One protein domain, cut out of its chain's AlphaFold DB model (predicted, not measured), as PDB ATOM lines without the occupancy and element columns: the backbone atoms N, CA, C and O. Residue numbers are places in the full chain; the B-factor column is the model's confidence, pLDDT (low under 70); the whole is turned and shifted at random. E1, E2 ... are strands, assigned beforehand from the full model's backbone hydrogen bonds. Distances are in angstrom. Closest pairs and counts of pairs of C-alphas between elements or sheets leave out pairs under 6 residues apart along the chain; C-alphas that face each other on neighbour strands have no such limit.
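What this domain is: This is residues 109 to 156 of the 164 residues of the protein "Anaerobic benzoate catabolism transcriptional regulator" of Phaeobacter inhibens (UniProt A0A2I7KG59). One narrow, strongly twisted sheet of four antiparallel strands makes the body, drawn out lengthwise by the hairpin turns at its two ends, and a long loop, residues 140 to 151, passes from edge strand E3 round to edge strand E4. The printed part has 48 residues with no named helix and four strands, E1 to E4 along the chain, in the order E3 - E2 - E1 - E4 across the sheet; its class is all strand. It is only just compact, close to loose, with a radius of gyration of the C-alphas of 11.3 A and spans of 38 by 21 by 17 A.

How they stand to each other: Start at inner strand E2, residues 121 to 129, which bends by 65 degrees at residue 124. Beside it runs E1, residues 109 to 116, antiparallel at 161 degrees; look for N 127 and O 111, 2.8 A apart and within hydrogen-bond range. On its other side E3, residues 135 to 139, is antiparallel at 152 degrees, with N 128 and O 136 at 2.9 A. E1, E2 and E3 form a meander, each strand the antiparallel neighbour of the one before, and two hairpins. E4, residues 152 to 155, is antiparallel to E1 at 151 degrees, with N 114 and O 152 at 2.8 A, completing a Greek key, a meander whose first strand neighbours the fourth. E3 and E4 are apart.

Where its parts are: Find C-alpha 121 at (30.694, 3.984, -18.183); E2 runs 22.5 A from there. E1 begins at C-alpha 109, (16.460, -5.244, -17.729), and spans 19.4 A. E3 spans 13.3 A; E4 spans 10.0 A, ending at C-alpha 155, (17.759, 2.005, -23.072).

The domain as a whole: The C-alphas of Asp 118 and Asn 132, the two farthest apart, are 38.4 A apart. The printed part has no cut, and the link from E3 to E4 is long. pLDDT is under 70 at residues 118 to 120 and 131 to 133.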
ATOM      1  N   ILE A 109      15.934  -6.601 -17.807       71.38
ATOM      2  CA  ILE A 109      16.460  -5.244 -17.729       71.38
ATOM      3  C   ILE A 109      15.969  -4.451 -18.944       71.38
ATOM      4  O   ILE A 109      15.950  -4.972 -20.062       71.38
ATOM      5  N   VAL A 110      15.510  -3.226 -18.710       79.44
ATOM      6  CA  VAL A 110      14.922  -2.359 -19.742       79.44
ATOM      7  C   VAL A 110      15.745  -1.098 -19.919       79.44
ATOM      8  O   VAL A 110      15.950  -0.661 -21.046       79.44
ATOM      9  N   GLN A 111      16.226  -0.526 -18.816       84.25
ATOM     10  CA  GLN A 111      16.999   0.711 -18.821       84.25
ATOM     11  C   GLN A 111      18.083   0.655 -17.749       84.25
ATOM     12  O   GLN A 111      17.935  -0.027 -16.735       84.25
ATOM     13  N   GLU A 112      19.153   1.404 -17.963       86.69
ATOM     14  CA  GLU A 112      20.198   1.641 -16.973       86.69
ATOM     15  C   GLU A 112      20.465   3.134 -16.845       86.69
ATOM     16  O   GLU A 112      20.485   3.864 -17.837       86.69
ATOM     17  N   GLY A 113      20.719   3.583 -15.623       86.44
ATOM     18  CA  GLY A 113      21.383   4.850 -15.373       86.44
ATOM     19  C   GLY A 113      22.882   4.618 -15.351       86.44
ATOM     20  O   GLY A 113      23.357   3.778 -14.587       86.44
ATOM     21  N   VAL A 114      23.630   5.361 -16.160       85.19
ATOM     22  CA  VAL A 114      25.091   5.284 -16.210       85.19
ATOM     23  C   VAL A 114      25.726   6.646 -15.992       85.19
ATOM     24  O   VAL A 114      25.216   7.669 -16.444       85.19
ATOM     25  N   ILE A 115      26.877   6.658 -15.336       82.06
ATOM     26  CA  ILE A 115      27.769   7.815 -15.299       82.06
ATOM     27  C   ILE A 115      28.853   7.583 -16.333       82.06
ATOM     28  O   ILE A 115      29.497   6.532 -16.348       82.06
ATOM     29  N   LEU A 116      29.040   8.570 -17.200       73.69
ATOM     30  CA  LEU A 116      30.074   8.550 -18.220       73.69
ATOM     31  C   LEU A 116      31.340   9.204 -17.664       73.69
ATOM     32  O   LEU A 116      31.293  10.283 -17.079       73.69
ATOM     33  N   SER A 117      32.467   8.537 -17.865       70.19
ATOM     34  CA  SER A 117      33.812   9.086 -17.716       70.19
ATOM     35  C   SER A 117      34.518   9.023 -19.067       70.19
ATOM     36  O   SER A 117      34.064   8.312 -19.965       70.19
ATOM     37  N   ASP A 118      35.641   9.724 -19.195       63.19
ATOM     38  CA  ASP A 118      36.387   9.830 -20.456       63.19
ATOM     39  C   ASP A 118      36.823   8.465 -21.030       63.19
ATOM     40  O   ASP A 118      37.008   8.337 -22.239       63.19
ATOM     41  N   GLU A 119      36.925   7.423 -20.192       67.38
ATOM     42  CA  GLU A 119      37.381   6.082 -20.594       67.38
ATOM     43  C   GLU A 119      36.406   4.942 -20.243       67.38
ATOM     44  O   GLU A 119      36.626   3.795 -20.637       67.38
ATOM     45  N   SER A 120      35.323   5.204 -19.501       65.94
ATOM     46  CA  SER A 120      34.411   4.144 -19.047       65.94
ATOM     47  C   SER A 120      33.013   4.642 -18.678       65.94
ATOM     48  O   SER A 120      32.821   5.806 -18.337       65.94
ATOM     49  N   ALA A 121      32.032   3.740 -18.709       77.56
ATOM     50  CA  ALA A 121      30.694   3.984 -18.183       77.56
ATOM     51  C   ALA A 121      30.463   3.103 -16.950       77.56
ATOM     52  O   ALA A 121      30.706   1.897 -16.999       77.56
ATOM     53  N   VAL A 122      29.979   3.700 -15.864       79.44
ATOM     54  CA  VAL A 122      29.625   2.989 -14.629       79.44
ATOM     55  C   VAL A 122      28.110   2.976 -14.494       79.44
ATOM     56  O   VAL A 122      27.492   4.036 -14.455       79.44
ATOM     57  N   VAL A 123      27.512   1.786 -14.426       82.88
ATOM     58  CA  VAL A 123      26.082   1.622 -14.125       82.88
ATOM     59  C   VAL A 123      25.848   1.976 -12.661       82.88
ATOM     60  O   VAL A 123      26.585   1.526 -11.788       82.88
ATOM     61  N   VAL A 124      24.841   2.804 -12.400       85.19
ATOM     62  CA  VAL A 124      24.480   3.259 -11.048       85.19
ATOM     63  C   VAL A 124      23.088   2.822 -10.626       85.19
ATOM     64  O   VAL A 124      22.821   2.704  -9.433       85.19
ATOM     65  N   TRP A 125      22.213   2.526 -11.585       85.94
ATOM     66  CA  TRP A 125      20.976   1.796 -11.340       85.94
ATOM     67  C   TRP A 125      20.511   1.060 -12.597       85.94
ATOM     68  O   TRP A 125      20.873   1.423 -13.718       85.94
ATOM     69  N   SER A 126      19.652   0.063 -12.402       85.44
ATOM     70  CA  SER A 126      19.014  -0.715 -13.464       85.44
ATOM     71  C   SER A 126      17.508  -0.828 -13.225       85.44
ATOM     72  O   SER A 126      17.073  -1.198 -12.132       85.44
ATOM     73  N   ASP A 127      16.719  -0.551 -14.260       84.81
ATOM     74  CA  ASP A 127      15.269  -0.734 -14.266       84.81
ATOM     75  C   ASP A 127      14.908  -2.079 -14.883       84.81
ATOM     76  O   ASP A 127      15.313  -2.412 -16.001       84.81
ATOM     77  N   TYR A 128      14.092  -2.841 -14.163       81.19
ATOM     78  CA  TYR A 128      13.609  -4.145 -14.588       81.19
ATOM     79  C   TYR A 128      12.103  -4.118 -14.772       81.19
ATOM     80  O   TYR A 128      11.381  -3.657 -13.890       81.19
ATOM     81  N   THR A 129      11.624  -4.685 -15.879       79.25
ATOM     82  CA  THR A 129      10.205  -5.015 -16.038       79.25
ATOM     83  C   THR A 129       9.945  -6.444 -15.611       79.25
ATOM     84  O   THR A 129      10.600  -7.398 -16.056       79.25
ATOM     85  N   TRP A 130       8.930  -6.596 -14.776       74.00
ATOM     86  CA  TRP A 130       8.336  -7.879 -14.466       74.00
ATOM     87  C   TRP A 130       7.321  -8.272 -15.542       74.00
ATOM     88  O   TRP A 130       6.804  -7.459 -16.306       74.00
ATOM     89  N   ASN A 131       6.998  -9.561 -15.596       65.62
ATOM     90  CA  ASN A 131       6.011 -10.121 -16.521       65.62
ATOM     91  C   ASN A 131       4.567  -9.641 -16.272       65.62
ATOM     92  O   ASN A 131       3.708  -9.888 -17.114       65.62
ATOM     93  N   ASN A 132       4.301  -8.995 -15.136       69.12
ATOM     94  CA  ASN A 132       3.040  -8.320 -14.821       69.12
ATOM     95  C   ASN A 132       3.020  -6.842 -15.273       69.12
ATOM     96  O   ASN A 132       2.007  -6.176 -15.088       69.12
ATOM     97  N   GLY A 133       4.109  -6.338 -15.871       69.69
ATOM     98  CA  GLY A 133       4.229  -4.964 -16.362       69.69
ATOM     99  C   GLY A 133       4.753  -3.953 -15.340       69.69
ATOM    100  O   GLY A 133       4.964  -2.800 -15.703       69.69
ATOM    101  N   GLU A 134       4.997  -4.357 -14.090       74.06
ATOM    102  CA  GLU A 134       5.597  -3.475 -13.086       74.06
ATOM    103  C   GLU A 134       7.075  -3.217 -13.393       74.06
ATOM    104  O   GLU A 134       7.812  -4.132 -13.774       74.06
ATOM    105  N   ILE A 135       7.510  -1.972 -13.189       78.25
ATOM    106  CA  ILE A 135       8.908  -1.559 -13.314       78.25
ATOM    107  C   ILE A 135       9.477  -1.355 -11.913       78.25
ATOM    108  O   ILE A 135       8.884  -0.646 -11.102       78.25
ATOM    109  N   ILE A 136      10.630  -1.962 -11.634       82.44
ATOM    110  CA  ILE A 136      11.379  -1.747 -10.392       82.44
ATOM    111  C   ILE A 136      12.793  -1.282 -10.724       82.44
ATOM    112  O   ILE A 136      13.486  -1.927 -11.511       82.44
ATOM    113  N   ARG A 137      13.218  -0.201 -10.064       85.19
ATOM    114  CA  ARG A 137      14.588   0.312 -10.096       85.19
ATOM    115  C   ARG A 137      15.420  -0.280  -8.968       85.19
ATOM    116  O   ARG A 137      15.024  -0.196  -7.805       85.19
ATOM    117  N   TYR A 138      16.596  -0.797  -9.301       83.12
ATOM    118  CA  TYR A 138      17.620  -1.178  -8.331       83.12
ATOM    119  C   TYR A 138      18.827  -0.268  -8.473       83.12
ATOM    120  O   TYR A 138      19.386  -0.162  -9.559       83.12
ATOM    121  N   TRP A 139      19.230   0.362  -7.374       85.75
ATOM    122  CA  TRP A 139      20.465   1.133  -7.308       85.75
ATOM    123  C   TRP A 139      21.651   0.228  -6.995       85.75
ATOM    124  O   TRP A 139      21.538  -0.695  -6.183       85.75
ATOM    125  N   GLU A 140      22.790   0.528  -7.610       82.62
ATOM    126  CA  GLU A 140      24.062  -0.055  -7.214       82.62
ATOM    127  C   GLU A 140      24.444   0.438  -5.822       82.62
ATOM    128  O   GLU A 140      24.315   1.619  -5.479       82.62
ATOM    129  N   LYS A 141      24.899  -0.500  -4.996       78.00
ATOM    130  CA  LYS A 141      25.112  -0.260  -3.570       78.00
ATOM    131  C   LYS A 141      26.146   0.846  -3.351       78.00
ATOM    132  O   LYS A 141      27.293   0.719  -3.774       78.00
ATOM    133  N   GLY A 142      25.767   1.873  -2.596       77.88
ATOM    134  CA  GLY A 142      26.614   3.024  -2.280       77.88
ATOM    135  C   GLY A 142      26.563   4.157  -3.309       77.88
ATOM    136  O   GLY A 142      27.244   5.162  -3.107       77.88
ATOM    137  N   LEU A 143      25.780   4.021  -4.384       79.75
ATOM    138  CA  LEU A 143      25.600   5.038  -5.428       79.75
ATOM    139  C   LEU A 143      24.192   5.663  -5.409       79.75
ATOM    140  O   LEU A 143      23.832   6.411  -6.313       79.75
ATOM    141  N   GLU A 144      23.404   5.406  -4.359       86.12
ATOM    142  CA  GLU A 144      21.992   5.804  -4.248       86.12
ATOM    143  C   GLU A 144      21.790   7.323  -4.138       86.12
ATOM    144  O   GLU A 144      20.705   7.830  -4.407       86.12
ATOM    145  N   ASN A 145      22.828   8.056  -3.723       86.69
ATOM    146  CA  ASN A 145      22.772   9.502  -3.485       86.69
ATOM    147  C   ASN A 145      23.387  10.333  -4.622       86.69
ATOM    148  O   ASN A 145      23.613  11.533  -4.452       86.69
ATOM    149  N   ILE A 146      23.710   9.716  -5.761       80.81
ATOM    150  CA  ILE A 146      24.265  10.454  -6.896       80.81
ATOM    151  C   ILE A 146      23.167  11.330  -7.513       80.81
ATOM    152  O   ILE A 146      22.074  10.827  -7.782       80.81
ATOM    153  N   PRO A 147      23.433  12.626  -7.772       84.75
ATOM    154  CA  PRO A 147      22.458  13.498  -8.410       84.75
ATOM    155  C   PRO A 147      22.033  12.955  -9.776       84.75
ATOM    156  O   PRO A 147      22.882  12.670 -10.619       84.75
ATOM    157  N   GLU A 148      20.726  12.891 -10.035       81.81
ATOM    158  CA  GLU A 148      20.188  12.411 -11.318       81.81
ATOM    159  C   GLU A 148      20.714  13.205 -12.521       81.81
ATOM    160  O   GLU A 148      20.834  12.665 -13.614       81.81
ATOM    161  N   THR A 149      21.113  14.463 -12.318       85.75
ATOM    162  CA  THR A 149      21.733  15.308 -13.348       85.75
ATOM    163  C   THR A 149      23.087  14.799 -13.844       85.75
ATOM    164  O   THR A 149      23.520  15.197 -14.922       85.75
ATOM    165  N   MET A 150      23.761  13.936 -13.079       81.44
ATOM    166  CA  MET A 150      25.019  13.285 -13.464       81.44
ATOM    167  C   MET A 150      24.799  11.920 -14.129       81.44
ATOM    168  O   MET A 150      25.759  11.297 -14.580       81.44
ATOM    169  N   ILE A 151      23.553  11.444 -14.182       85.50
ATOM    170  CA  ILE A 151      23.205  10.104 -14.645       85.50
ATOM    171  C   ILE A 151      22.590  10.204 -16.038       85.50
ATOM    172  O   ILE A 151      21.556  10.832 -16.250       85.50
ATOM    173  N   THR A 152      23.216   9.542 -17.003       87.31
ATOM    174  CA  THR A 152      22.676   9.383 -18.354       87.31
ATOM    175  C   THR A 152      21.858   8.100 -18.416       87.31
ATOM    176  O   THR A 152      22.348   7.036 -18.048       87.31
ATOM    177  N   VAL A 153      20.616   8.183 -18.891       87.31
ATOM    178  CA  VAL A 153      19.760   7.001 -19.063       87.31
ATOM    179  C   VAL A 153      20.056   6.336 -20.400       87.31
ATOM    180  O   VAL A 153      20.083   6.991 -21.442       87.31
ATOM    181  N   ARG A 154      20.255   5.022 -20.368       81.75
ATOM    182  CA  ARG A 154      20.485   4.178 -21.534       81.75
ATOM    183  C   ARG A 154      19.392   3.119 -21.628       81.75
ATOM    184  O   ARG A 154      19.241   2.302 -20.724       81.75
ATOM    185  N   ASP A 155      18.697   3.082 -22.760       83.62
ATOM    186  CA  ASP A 155      17.759   2.005 -23.072       83.62
ATOM    187  C   ASP A 155      18.504   0.727 -23.467       83.62
ATOM    188  O   ASP A 155      19.386   0.730 -24.334       83.62
ATOM    189  N   ILE A 156      18.108  -0.393 -22.868       72.62
ATOM    190  CA  ILE A 156      18.570  -1.723 -23.248       72.62
ATOM    191  C   ILE A 156      17.474  -2.336 -24.110       72.62
ATOM    192  O   ILE A 156      16.585  -3.047 -23.641       72.62
TER     193      ILE A 156